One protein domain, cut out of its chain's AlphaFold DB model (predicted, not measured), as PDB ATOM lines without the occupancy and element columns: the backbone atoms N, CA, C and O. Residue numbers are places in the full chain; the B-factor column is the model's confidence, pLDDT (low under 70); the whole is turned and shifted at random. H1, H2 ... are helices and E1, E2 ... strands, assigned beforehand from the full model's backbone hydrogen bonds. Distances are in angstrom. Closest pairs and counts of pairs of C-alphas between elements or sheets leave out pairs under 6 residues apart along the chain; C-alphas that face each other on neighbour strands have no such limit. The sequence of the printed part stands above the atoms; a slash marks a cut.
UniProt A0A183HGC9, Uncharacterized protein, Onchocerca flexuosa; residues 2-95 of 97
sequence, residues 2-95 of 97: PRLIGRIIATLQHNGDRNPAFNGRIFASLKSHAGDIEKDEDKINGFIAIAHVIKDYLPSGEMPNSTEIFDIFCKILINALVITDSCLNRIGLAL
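AT A GLANCE: This is residues 2 to 95 of the 97 residues of an uncharacterized protein of Onchocerca flexuosa (UniProt A0A183HGC9). Three longer helices, H1, H3 and H4, stand at steep angles to one another round a small core, with H4 nearest the middle and the short H2 packed on it. A small hairpin of strands, E1 and E2, lies beyond the last residue of H4, and a long loop, residues 16 to 33, leads from H1 to H2. The printed part has 94 residues, in the order H1 H2 H3 H4 E1 E2, mostly helix, with one antiparallel sheet, E1 - E2. It is compact, with a radius of gyration of the C-alphas of 13.9 A and spans of 36 by 31 by 26 A.

IN THESE COORDINATES: Find C-alpha 2 at (-6.550, 22.267, -14.390); from there H1, residues 2 to 15, runs 19.7 A. H2, residues 34 to 37, is short; H3, residues 41 to 57, runs 24.4 A. H4, residues 66 to 79, runs 19.8 A. E1 is residues 81 to 84, and E2, residues 90 to 94, ends with C-alpha 94 at (1.728, 27.519, -8.108).

HOW THE PARTS SIT: Start at H4, the hub. It touches H1, closest C-alphas Phe 73 and Ile 5 at 6.8 A, at a steep tilt of 69 degrees, only just short of about perpendicular. H4 touches H2, closest C-alphas Cys 74 and Ala 34 at 6.0 A. H3 and H4 only just touch, with 3 pairs of C-alphas within 8 A, closest Phe 47 and Phe 73 at 7.0 A. H1 touches H3 with residues 2 to 6 alone, closest C-alphas Pro 2 and Ile 50 at 6.0 A. In the hairpin E1 and E2, look for N 81 and O 94, 2.8 A, within hydrogen-bond range. In H1, H3 and H4 every O i to N i+4 pair is within hydrogen-bond range; H2 is too short for one.

THE WHOLE: The C-alphas farthest apart, Gly 61 and Cys 87, are 41.3 A apart. The printed part has no cut; the link H1 to H2 is long. No printed residue is under 70 in pLDDT.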
ATOM      1  N   PRO A   2      -6.665  22.533 -12.945       94.12
ATOM      2  CA  PRO A   2      -6.550  22.267 -14.390       94.12
ATOM      3  C   PRO A   2      -5.651  23.260 -15.142       94.12
ATOM      4  O   PRO A   2      -4.724  22.866 -15.834       94.12
ATOM      5  N   ARG A   3      -5.829  24.568 -14.905       94.31
ATOM      6  CA  ARG A   3      -4.977  25.608 -15.513       94.31
ATOM      7  C   ARG A   3      -3.489  25.473 -15.162       94.31
ATOM      8  O   ARG A   3      -2.647  25.798 -15.988       94.31
ATOM      9  N   LEU A   4      -3.164  25.033 -13.943       95.75
ATOM     10  CA  LEU A   4      -1.772  24.823 -13.534       95.75
ATOM     11  C   LEU A   4      -1.201  23.576 -14.216       95.75
ATOM     12  O   LEU A   4      -0.111  23.653 -14.764       95.75
ATOM     13  N   ILE A   5      -1.963  22.478 -14.257       95.56
ATOM     14  CA  ILE A   5      -1.591  21.256 -14.985       95.56
ATOM     15  C   ILE A   5      -1.313  21.568 -16.458       95.56
ATOM     16  O   ILE A   5      -0.237  21.243 -16.942       95.56
ATOM     17  N   GLY A   6      -2.216  22.278 -17.144       94.50
ATOM     18  CA  GLY A   6      -2.014  22.664 -18.545       94.50
ATOM     19  C   GLY A   6      -0.747  23.500 -18.765       94.50
ATOM     20  O   GLY A   6       0.007  23.243 -19.696       94.50
ATOM     21  N   ARG A   7      -0.447  24.453 -17.867       93.56
ATOM     22  CA  ARG A   7       0.805  25.232 -17.925       93.56
ATOM     23  C   ARG A   7       2.046  24.369 -17.715       93.56
ATOM     24  O   ARG A   7       3.050  24.609 -18.378       93.56
ATOM     25  N   ILE A   8       1.992  23.394 -16.810       94.56
ATOM     26  CA  ILE A   8       3.101  22.463 -16.574       94.56
ATOM     27  C   ILE A   8       3.312  21.561 -17.790       94.56
ATOM     28  O   ILE A   8       4.445  21.446 -18.238       94.56
ATOM     29  N   ILE A   9       2.243  21.008 -18.369       94.56
ATOM     30  CA  ILE A   9       2.309  20.217 -19.607       94.56
ATOM     31  C   ILE A   9       2.988  21.027 -20.719       94.56
ATOM     32  O   ILE A   9       4.011  20.590 -21.241       94.56
ATOM     33  N   ALA A  10       2.499  22.238 -21.000       92.38
ATOM     34  CA  ALA A  10       3.081  23.100 -22.028       92.38
ATOM     35  C   ALA A  10       4.551  23.454 -21.729       92.38
ATOM     36  O   ALA A  10       5.401  23.423 -22.616       92.38
ATOM     37  N   THR A  11       4.884  23.743 -20.466       92.44
ATOM     38  CA  THR A  11       6.266  24.050 -20.059       92.44
ATOM     39  C   THR A  11       7.193  22.859 -20.295       92.44
ATOM     40  O   THR A  11       8.270  23.031 -20.864       92.44
ATOM     41  N   LEU A  12       6.780  21.654 -19.894       93.31
ATOM     42  CA  LEU A  12       7.570  20.435 -20.069       93.31
ATOM     43  C   LEU A  12       7.719  20.060 -21.548       93.31
ATOM     44  O   LEU A  12       8.789  19.617 -21.950       93.31
ATOM     45  N   GLN A  13       6.692  20.274 -22.368       91.12
ATOM     46  CA  GLN A  13       6.751  19.991 -23.804       91.12
ATOM     47  C   GLN A  13       7.677  20.947 -24.557       91.12
ATOM     48  O   GLN A  13       8.472  20.502 -25.383       91.12
ATOM     49  N   HIS A  14       7.606  22.249 -24.273       89.94
ATOM     50  CA  HIS A  14       8.410  23.239 -24.991       89.94
ATOM     51  C   HIS A  14       9.848  23.334 -24.476       89.94
ATOM     52  O   HIS A  14      10.780  23.459 -25.270       89.94
ATOM     53  N   ASN A  15      10.042  23.267 -23.157       89.88
ATOM     54  CA  ASN A  15      11.329  23.578 -22.531       89.88
ATOM     55  C   ASN A  15      11.996  22.354 -21.889       89.88
ATOM     56  O   ASN A  15      13.154  22.433 -21.464       89.88
ATOM     57  N   GLY A  16      11.287  21.226 -21.801       91.19
ATOM     58  CA  GLY A  16      11.692  20.109 -20.961       91.19
ATOM     59  C   GLY A  16      11.717  20.494 -19.482       91.19
ATOM     60  O   GLY A  16      11.210  21.533 -19.056       91.19
ATOM     61  N   ASP A  17      12.380  19.660 -18.692       93.19
ATOM     62  CA  ASP A  17      12.549  19.878 -17.257       93.19
ATOM     63  C   ASP A  17      13.867  20.603 -16.935       93.19
ATOM     64  O   ASP A  17      14.735  20.102 -16.225       93.19
ATOM     65  N   ARG A  18      14.069  21.766 -17.566       89.38
ATOM     66  CA  ARG A  18      15.348  22.506 -17.559       89.38
ATOM     67  C   ARG A  18      15.333  23.792 -16.732       89.38
ATOM     68  O   ARG A  18      16.296  24.550 -16.787       89.38
ATOM     69  N   ASN A  19      14.259  24.044 -15.989       85.94
ATOM     70  CA  ASN A  19      14.089  25.252 -15.179       85.94
ATOM     71  C   ASN A  19      14.125  24.890 -13.687       85.94
ATOM     72  O   ASN A  19      13.060  24.715 -13.091       85.94
ATOM     73  N   PRO A  20      15.321  24.713 -13.100       89.31
ATOM     74  CA  PRO A  20      15.437  24.353 -11.697       89.31
ATOM     75  C   PRO A  20      15.151  25.532 -10.757       89.31
ATOM     76  O   PRO A  20      15.391  26.687 -11.119       89.31
ATOM     77  N   ALA A  21      14.764  25.240  -9.510       87.38
ATOM     78  CA  ALA A  21      14.869  26.200  -8.409       87.38
ATOM     79  C   ALA A  21      16.286  26.702  -8.235       87.38
ATOM     80  O   ALA A  21      17.275  26.043  -8.559       87.38
ATOM     81  N   PHE A  22      16.356  27.771  -7.449       88.62
ATOM     82  CA  PHE A  22      17.550  28.146  -6.708       88.62
ATOM     83  C   PHE A  22      18.263  26.972  -5.993       88.62
ATOM     84  O   PHE A  22      19.485  26.920  -5.983       88.62
ATOM     85  N   ASN A  23      17.530  26.011  -5.413       89.06
ATOM     86  CA  ASN A  23      18.094  24.826  -4.754       89.06
ATOM     87  C   ASN A  23      18.313  23.617  -5.689       89.06
ATOM     88  O   ASN A  23      18.572  22.518  -5.203       89.06
ATOM     89  N   GLY A  24      18.188  23.795  -7.006       90.19
ATOM     90  CA  GLY A  24      18.424  22.745  -7.997       90.19
ATOM     91  C   GLY A  24      17.281  21.743  -8.178       90.19
ATOM     92  O   GLY A  24      17.433  20.806  -8.961       90.19
ATOM     93  N   ARG A  25      16.145  21.900  -7.483       92.00
ATOM     94  CA  ARG A  25      14.969  21.044  -7.706       92.00
ATOM     95  C   ARG A  25      14.400  21.278  -9.099       92.00
ATOM     96  O   ARG A  25      14.300  22.403  -9.560       92.00
ATOM     97  N   ILE A  26      14.014  20.189  -9.746       95.50
ATOM     98  CA  ILE A  26      13.341  20.169 -11.051       95.50
ATOM     99  C   ILE A  26      12.004  19.437 -10.918       95.50
ATOM    100  O   ILE A  26      11.773  18.738  -9.921       95.50
ATOM    101  N   PHE A  27      11.114  19.548 -11.899       96.00
ATOM    102  CA  PHE A  27       9.783  18.946 -11.825       96.00
ATOM    103  C   PHE A  27       9.833  17.421 -11.646       96.00
ATOM    104  O   PHE A  27       9.086  16.850 -10.847       96.00
ATOM    105  N   ALA A  28      10.753  16.744 -12.329       95.81
ATOM    106  CA  ALA A  28      10.964  15.305 -12.234       95.81
ATOM    107  C   ALA A  28      11.363  14.861 -10.820       95.81
ATOM    108  O   ALA A  28      11.057  13.736 -10.433       95.81
ATOM    109  N   SER A  29      11.986  15.745 -10.033       95.12
ATOM    110  CA  SER A  29      12.399  15.458  -8.654       95.12
ATOM    111  C   SER A  29      11.255  15.535  -7.633       95.12
ATOM    112  O   SER A  29      11.428  15.128  -6.481       95.12
ATOM    113  N   LEU A  30      10.085  16.056  -8.021       96.38
ATOM    114  CA  LEU A  30       8.937  16.169  -7.128       96.38
ATOM    115  C   LEU A  30       8.391  14.787  -6.750       96.38
ATOM    116  O   LEU A  30       8.217  13.908  -7.594       96.38
ATOM    117  N   LYS A  31       8.066  14.603  -5.468       96.88
ATOM    118  CA  LYS A  31       7.395  13.389  -4.988       96.88
ATOM    119  C   LYS A  31       5.947  13.382  -5.473       96.88
ATOM    120  O   LYS A  31       5.241  14.368  -5.277       96.88
ATOM    121  N   SER A  32       5.513  12.274  -6.072       97.38
ATOM    122  CA  SER A  32       4.137  12.100  -6.552       97.38
ATOM    123  C   SER A  32       3.230  11.412  -5.532       97.38
ATOM    124  O   SER A  32       2.058  11.745  -5.469       97.38
ATOM    125  N   HIS A  33       3.744  10.472  -4.727       97.69
ATOM    126  CA  HIS A  33       2.916   9.590  -3.885       97.69
ATOM    127  C   HIS A  33       1.802   8.867  -4.671       97.69
ATOM    128  O   HIS A  33       0.740   8.574  -4.129       97.69
ATOM    129  N   ALA A  34       2.051   8.554  -5.950       97.31
ATOM    130  CA  ALA A  34       1.053   7.980  -6.854       97.31
ATOM    131  C   ALA A  34       0.369   6.726  -6.277       97.31
ATOM    132  O   ALA A  34      -0.851   6.652  -6.280       97.31
ATOM    133  N   GLY A  35       1.126   5.796  -5.681       97.50
ATOM    134  CA  GLY A  35       0.556   4.569  -5.106       97.50
ATOM    135  C   GLY A  35      -0.351   4.779  -3.883       97.50
ATOM    136  O   GLY A  35      -1.183   3.920  -3.596       97.50
ATOM    137  N   ASP A  36      -0.207   5.895  -3.164       98.06
ATOM    138  CA  ASP A  36      -1.125   6.274  -2.082       98.06
ATOM    139  C   ASP A  36      -2.366   6.973  -2.652       98.06
ATOM    140  O   ASP A  36      -3.478   6.761  -2.178       98.06
ATOM    141  N   ILE A  37      -2.179   7.782  -3.700       97.50
ATOM    142  CA  ILE A  37      -3.252   8.494  -4.403       97.50
ATOM    143  C   ILE A  37      -4.162   7.521  -5.158       97.50
ATOM    144  O   ILE A  37      -5.372   7.699  -5.136       97.50
ATOM    145  N   GLU A  38      -3.616   6.473  -5.773       96.88
ATOM    146  CA  GLU A  38      -4.393   5.441  -6.478       96.88
ATOM    147  C   GLU A  38      -5.368   4.687  -5.573       96.88
ATOM    148  O   GLU A  38      -6.387   4.185  -6.042       96.88
ATOM    149  N   LYS A  39      -5.068   4.611  -4.274       97.88
ATOM    150  CA  LYS A  39      -5.908   3.942  -3.272       97.88
ATOM    151  C   LYS A  39      -6.938   4.877  -2.640       97.88
ATOM    152  O   LYS A  39      -7.747   4.425  -1.836       97.88
ATOM    153  N   ASP A  40      -6.886   6.165  -2.963       98.06
ATOM    154  CA  ASP A  40      -7.761   7.200  -2.428       98.06
ATOM    155  C   ASP A  40      -8.831   7.547  -3.470       98.06
ATOM    156  O   ASP A  40      -8.568   8.212  -4.476       98.06
ATOM    157  N   GLU A  41     -10.046   7.054  -3.235       97.94
ATOM    158  CA  GLU A  41     -11.164   7.155  -4.176       97.94
ATOM    159  C   GLU A  41     -11.526   8.613  -4.506       97.94
ATOM    160  O   GLU A  41     -11.739   8.953  -5.672       97.94
ATOM    161  N   ASP A  42     -11.509   9.503  -3.513       97.81
ATOM    162  CA  ASP A  42     -11.824  10.920  -3.704       97.81
ATOM    163  C   ASP A  42     -10.785  11.605  -4.599       97.81
ATOM    164  O   ASP A  42     -11.130  12.382  -5.501       97.81
ATOM    165  N   LYS A  43      -9.499  11.298  -4.399       97.19
ATOM    166  CA  LYS A  43      -8.426  11.839  -5.242       97.19
ATOM    167  C   LYS A  43      -8.487  11.291  -6.663       97.19
ATOM    168  O   LYS A  43      -8.281  12.067  -7.600       97.19
ATOM    169  N   ILE A  44      -8.795  10.005  -6.841       97.62
ATOM    170  CA  ILE A  44      -8.984   9.402  -8.169       97.62
ATOM    171  C   ILE A  44     -10.170  10.038  -8.894       97.62
ATOM    172  O   ILE A  44     -10.036  10.431 -10.055       97.62
ATOM    173  N   ASN A  45     -11.299  10.237  -8.218       97.31
ATOM    174  CA  ASN A  45     -12.454  10.923  -8.797       97.31
ATOM    175  C   ASN A  45     -12.105  12.364  -9.204       97.31
ATOM    176  O   ASN A  45     -12.446  12.812 -10.304       97.31
ATOM    177  N   GLY A  46     -11.345  13.073  -8.364       96.06
ATOM    178  CA  GLY A  46     -10.804  14.392  -8.687       96.06
ATOM    179  C   GLY A  46      -9.891  14.383  -9.919       96.06
ATOM    180  O   GLY A  46     -10.011  15.257 -10.782       96.06
ATOM    181  N   PHE A  47      -9.011  13.386 -10.039       96.81
ATOM    182  CA  PHE A  47      -8.166  13.194 -11.217       96.81
ATOM    183  C   PHE A  47      -8.997  12.973 -12.482       96.81
ATOM    184  O   PHE A  47      -8.758  13.657 -13.475       96.81
ATOM    185  N   ILE A  48      -9.993  12.082 -12.451       96.31
ATOM    186  CA  ILE A  48     -10.852  11.783 -13.607       96.31
ATOM    187  C   ILE A  48     -11.553  13.051 -14.100       96.31
ATOM    188  O   ILE A  48     -11.553  13.328 -15.303       96.31
ATOM    189  N   ALA A  49     -12.110  13.855 -13.190       95.62
ATOM    190  CA  ALA A  49     -12.755  15.118 -13.543       95.62
ATOM    191  C   ALA A  49     -11.768  16.102 -14.195       95.62
ATOM    192  O   ALA A  49     -12.072  16.729 -15.209       95.62
ATOM    193  N   ILE A  50     -10.556  16.213 -13.647       94.62
ATOM    194  CA  ILE A  50      -9.511  17.081 -14.194       94.62
ATOM    195  C   ILE A  50      -9.029  16.583 -15.558       94.62
ATOM    196  O   ILE A  50      -8.856  17.400 -16.458       94.62
ATOM    197  N   ALA A  51      -8.825  15.279 -15.733       93.62
ATOM    198  CA  ALA A  51      -8.351  14.691 -16.982       93.62
ATOM    199  C   ALA A  51      -9.310  14.982 -18.145       93.62
ATOM    200  O   ALA A  51      -8.852  15.328 -19.234       93.62
ATOM    201  N   HIS A  52     -10.625  14.934 -17.900       92.88
ATOM    202  CA  HIS A  52     -11.630  15.360 -18.880       92.88
ATOM    203  C   HIS A  52     -11.473  16.840 -19.250       92.88
ATOM    204  O   HIS A  52     -11.368  17.166 -20.426       92.88
ATOM    205  N   VAL A  53     -11.352  17.731 -18.258       93.62
ATOM    206  CA  VAL A  53     -11.164  19.172 -18.512       93.62
ATOM    207  C   VAL A  53      -9.873  19.456 -19.287       93.62
ATOM    208  O   VAL A  53      -9.853  20.322 -20.156       93.62
ATOM    209  N   ILE A  54      -8.781  18.750 -18.981       92.19
ATOM    210  CA  ILE A  54      -7.503  18.909 -19.689       92.19
ATOM    211  C   ILE A  54      -7.619  18.450 -21.142       92.19
ATOM    212  O   ILE A  54      -7.104  19.135 -22.023       92.19
ATOM    213  N   LYS A  55      -8.323  17.340 -21.393       89.94
ATOM    214  CA  LYS A  55      -8.564  16.819 -22.743       89.94
ATOM    215  C   LYS A  55      -9.305  17.822 -23.627       89.94
ATOM    216  O   LYS A  55      -8.965  17.946 -24.796       89.94
ATOM    217  N   ASP A  56     -10.275  18.536 -23.066       89.94
ATOM    218  CA  ASP A  56     -11.046  19.545 -23.801       89.94
ATOM    219  C   ASP A  56     -10.272  20.862 -23.982       89.94
ATOM    220  O   ASP A  56     -10.555  21.636 -24.895       89.94
ATOM    221  N   TYR A  57      -9.305  21.137 -23.102       87.38
ATOM    222  CA  TYR A  57      -8.523  22.374 -23.109       87.38
ATOM    223  C   TYR A  57      -7.280  22.314 -24.009       87.38
ATOM    224  O   TYR A  57      -6.905  23.333 -24.590       87.38
ATOM    225  N   LEU A  58      -6.606  21.162 -24.097       87.06
ATOM    226  CA  LEU A  58      -5.372  21.022 -24.874       87.06
ATOM    227  C   LEU A  58      -5.656  20.740 -26.361       87.06
ATOM    228  O   LEU A  58      -6.521  19.920 -26.676       87.06
ATOM    229  N   PRO A  59      -4.905  21.361 -27.294       83.56
ATOM    230  CA  PRO A  59      -4.985  21.041 -28.714       83.56
ATOM    231  C   PRO A  59      -4.716  19.559 -29.002       83.56
ATOM    232  O   PRO A  59      -3.928  18.888 -28.328       83.56
ATOM    233  N   SER A  60      -5.335  19.050 -30.070       74.69
ATOM    234  CA  SER A  60      -5.067  17.695 -30.561       74.69
ATOM    235  C   SER A  60      -3.585  17.558 -30.942       74.69
ATOM    236  O   SER A  60      -3.126  18.231 -31.858       74.69
ATOM    237  N   GLY A  61      -2.848  16.697 -30.232       76.81
ATOM    238  CA  GLY A  61      -1.401  16.486 -30.407       76.81
ATOM    239  C   GLY A  61      -0.541  16.925 -29.217       76.81
ATOM    240  O   GLY A  61       0.584  16.455 -29.087       76.81
ATOM    241  N   GLU A  62      -1.079  17.747 -28.313       81.56
ATOM    242  CA  GLU A  62      -0.387  18.191 -27.091       81.56
ATOM    243  C   GLU A  62      -0.805  17.396 -25.846       81.56
ATOM    244  O   GLU A  62      -0.311  17.642 -24.749       81.56
ATOM    245  N   MET A  63      -1.715  16.431 -25.985       86.00
ATOM    246  CA  MET A  63      -2.191  15.623 -24.863       86.00
ATOM    247  C   MET A  63      -1.134  14.577 -24.463       86.00
ATOM    248  O   MET A  63      -0.834  13.699 -25.277       86.00
ATOM    249  N   PRO A  64      -0.590  14.612 -23.229       90.00
ATOM    250  CA  PRO A  64       0.292  13.554 -22.742       90.00
ATOM    251  C   PRO A  64      -0.472  12.238 -22.559       90.00
ATOM    252  O   PRO A  64      -1.708  12.207 -22.544       90.00
ATOM    253  N   ASN A  65       0.247  11.130 -22.383       91.44
ATOM    254  CA  ASN A  65      -0.417   9.859 -22.087       91.44
ATOM    255  C   ASN A  65      -1.042   9.869 -20.674       91.44
ATOM    256  O   ASN A  65      -0.697  10.694 -19.826       91.44
ATOM    257  N   SER A  66      -1.972   8.947 -20.395       90.00
ATOM    258  CA  SER A  66      -2.707   8.952 -19.118       90.00
ATOM    259  C   SER A  66      -1.793   8.850 -17.894       90.00
ATOM    260  O   SER A  66      -2.066   9.489 -16.881       90.00
ATOM    261  N   THR A  67      -0.705   8.084 -17.996       93.75
ATOM    262  CA  THR A  67       0.277   7.903 -16.920       93.75
ATOM    263  C   THR A  67       1.038   9.198 -16.642       93.75
ATOM    264  O   THR A  67       1.213   9.567 -15.484       93.75
ATOM    265  N   GLU A  68       1.436   9.929 -17.683       93.88
ATOM    266  CA  GLU A  68       2.103  11.229 -17.553       93.88
ATOM    267  C   GLU A  68       1.186  12.277 -16.922       93.88
ATOM    268  O   GLU A  68       1.594  12.986 -16.001       93.88
ATOM    269  N   ILE A  69      -0.071  12.362 -17.366       94.88
ATOM    270  CA  ILE A  69      -1.037  13.309 -16.790       94.88
ATOM    271  C   ILE A  69      -1.300  12.966 -15.324       94.88
ATOM    272  O   ILE A  69      -1.396  13.873 -14.495       94.88
ATOM    273  N   PHE A  70      -1.391  11.678 -14.994       96.94
ATOM    274  CA  PHE A  70      -1.578  11.238 -13.618       96.94
ATOM    275  C   PHE A  70      -0.374  11.579 -12.733       96.94
ATOM    276  O   PHE A  70      -0.563  12.134 -11.652       96.94
ATOM    277  N   ASP A  71       0.860  11.347 -13.193       97.56
ATOM    278  CA  ASP A  71       2.068  11.739 -12.452       97.56
ATOM    279  C   ASP A  71       2.135  13.260 -12.243       97.56
ATOM    280  O   ASP A  71       2.403  13.723 -11.130       97.56
ATOM    281  N   ILE A  72       1.805  14.052 -13.270       97.06
ATOM    282  CA  ILE A  72       1.732  15.516 -13.166       97.06
ATOM    283  C   ILE A  72       0.676  15.939 -12.143       97.06
ATOM    284  O   ILE A  72       0.951  16.780 -11.281       97.06
ATOM    285  N   PHE A  73      -0.523  15.356 -12.211       97.69
ATOM    286  CA  PHE A  73      -1.594  15.598 -11.248       97.69
ATOM    287  C   PHE A  73      -1.124  15.305  -9.822       97.69
ATOM    288  O   PHE A  73      -1.262  16.164  -8.951       97.69
ATOM    289  N   CYS A  74      -0.510  14.143  -9.601       98.25
ATOM    290  CA  CYS A  74      -0.007  13.712  -8.303       98.25
ATOM    291  C   CYS A  74       1.071  14.663  -7.766       98.25
ATOM    292  O   CYS A  74       0.971  15.160  -6.643       98.25
ATOM    293  N   LYS A  75       2.074  15.006  -8.583       97.81
ATOM    294  CA  LYS A  75       3.133  15.952  -8.199       97.81
ATOM    295  C   LYS A  75       2.572  17.322  -7.839       97.81
ATOM    296  O   LYS A  75       2.999  17.902  -6.842       97.81
ATOM    297  N   ILE A  76       1.601  17.836  -8.589       97.50
ATOM    298  CA  ILE A  76       0.966  19.117  -8.258       97.50
ATOM    299  C   ILE A  76       0.121  18.987  -6.988       97.50
ATOM    300  O   ILE A  76       0.176  19.875  -6.146       97.50
ATOM    301  N   LEU A  77      -0.620  17.893  -6.809       97.38
ATOM    302  CA  LEU A  77      -1.458  17.679  -5.627       97.38
ATOM    303  C   LEU A  77      -0.637  17.720  -4.333       97.38
ATOM    304  O   LEU A  77      -1.082  18.309  -3.353       97.38
ATOM    305  N   ILE A  78       0.561  17.137  -4.353       97.06
ATOM    306  CA  ILE A  78       1.448  17.066  -3.188       97.06
ATOM    307  C   ILE A  78       2.268  18.346  -2.987       97.06
ATOM    308  O   ILE A  78       2.512  18.743  -1.850       97.06
ATOM    309  N   ASN A  79       2.732  18.987  -4.064       96.75
ATOM    310  CA  ASN A  79       3.775  20.018  -3.972       96.75
ATOM    311  C   ASN A  79       3.273  21.444  -4.243       96.75
ATOM    312  O   ASN A  79       4.054  22.390  -4.122       96.75
ATOM    313  N   ALA A  80       2.019  21.627  -4.659       96.50
ATOM    314  CA  ALA A  80       1.520  22.952  -4.993       96.50
ATOM    315  C   ALA A  80       1.309  23.832  -3.759       96.50
ATOM    316  O   ALA A  80       0.806  23.406  -2.723       96.50
ATOM    317  N   LEU A  81       1.640  25.106  -3.926       95.94
ATOM    318  CA  LEU A  81       1.523  26.140  -2.913       95.94
ATOM    319  C   LEU A  81       0.354  27.048  -3.279       95.94
ATOM    320  O   LEU A  81       0.165  27.413  -4.446       95.94
ATOM    321  N   VAL A  82      -0.424  27.438  -2.276       97.06
ATOM    322  CA  VAL A  82      -1.436  28.481  -2.436       97.06
ATOM    323  C   VAL A  82      -0.733  29.832  -2.390       97.06
ATOM    324  O   VAL A  82      -0.040  30.134  -1.425       97.06
ATOM    325  N   ILE A  83      -0.918  30.642  -3.433       97.44
ATOM    326  CA  ILE A  83      -0.458  32.034  -3.428       97.44
ATOM    327  C   ILE A  83      -1.549  32.879  -2.780       97.44
ATOM    328  O   ILE A  83      -2.721  32.774  -3.166       97.44
ATOM    329  N   THR A  84      -1.148  33.720  -1.833       98.31
ATOM    330  CA  THR A  84      -2.028  34.637  -1.113       98.31
ATOM    331  C   THR A  84      -1.661  36.100  -1.343       98.31
ATOM    332  O   THR A  84      -0.524  36.418  -1.692       98.31
ATOM    333  N   ASP A  85      -2.640  36.990  -1.184       97.94
ATOM    334  CA  ASP A  85      -2.395  38.430  -1.071       97.94
ATOM    335  C   ASP A  85      -1.926  38.814   0.352       97.94
ATOM    336  O   ASP A  85      -1.776  37.965   1.235       97.94
ATOM    337  N   SER A  86      -1.708  40.111   0.597       97.81
ATOM    338  CA  SER A  86      -1.304  40.640   1.911       97.81
ATOM    339  C   SER A  86      -2.326  40.405   3.028       97.81
ATOM    340  O   SER A  86      -1.996  40.561   4.200       97.81
ATOM    341  N   CYS A  87      -3.562  40.048   2.681       97.88
ATOM    342  CA  CYS A  87      -4.650  39.756   3.606       97.88
ATOM    343  C   CYS A  87      -4.899  38.246   3.755       97.88
ATOM    344  O   CYS A  87      -5.900  37.856   4.349       97.88
ATOM    345  N   LEU A  88      -3.998  37.399   3.239       96.50
ATOM    346  CA  LEU A  88      -4.112  35.936   3.218       96.50
ATOM    347  C   LEU A  88      -5.265  35.397   2.356       96.50
ATOM    348  O   LEU A  88      -5.576  34.204   2.424       96.50
ATOM    349  N   ASN A  89      -5.865  36.215   1.488       97.88
ATOM    350  CA  ASN A  89      -6.847  35.715   0.533       97.88
ATOM    351  C   ASN A  89      -6.140  34.917  -0.557       97.88
ATOM    352  O   ASN A  89      -5.116  35.333  -1.099       97.88
ATOM    353  N   ARG A  90      -6.717  33.774  -0.929       97.56
ATOM    354  CA  ARG A  90      -6.200  32.945  -2.018       97.56
ATOM    355  C   ARG A  90      -6.357  33.653  -3.362       97.56
ATOM    356  O   ARG A  90      -7.475  33.850  -3.829       97.56
ATOM    357  N   ILE A  91      -5.237  33.888  -4.042       97.25
ATOM    358  CA  ILE A  91      -5.203  34.469  -5.394       97.25
ATOM    359  C   ILE A  91      -4.710  33.484  -6.458       97.25
ATOM    360  O   ILE A  91      -4.948  33.678  -7.651       97.25
ATOM    361  N   GLY A  92      -4.055  32.390  -6.060       96.62
ATOM    362  CA  GLY A  92      -3.496  31.450  -7.024       96.62
ATOM    363  C   GLY A  92      -3.068  30.106  -6.454       96.62
ATOM    364  O   GLY A  92      -3.171  29.832  -5.260       96.62
ATOM    365  N   LEU A  93      -2.608  29.250  -7.362       97.19
ATOM    366  CA  LEU A  93      -1.924  27.995  -7.070       97.19
ATOM    367  C   LEU A  93      -0.675  27.954  -7.950       97.19
ATOM    368  O   LEU A  93      -0.780  28.236  -9.147       97.19
ATOM    369  N   ALA A  94       0.468  27.598  -7.380       95.25
ATOM    370  CA  ALA A  94       1.728  27.519  -8.108       95.25
ATOM    371  C   ALA A  94       2.584  26.345  -7.640       95.25
ATOM    372  O   ALA A  94       2.370  25.789  -6.565       95.25
ATOM    373  N   LEU A  95       3.568  25.995  -8.461       93.56
ATOM    374  CA  LEU A  95       4.702  25.184  -8.051       93.56
ATOM    375  C   LEU A  95       5.908  26.103  -7.903       93.56
ATOM    376  O   LEU A  95       6.200  26.884  -8.805       93.56
TER     377      LEU A  95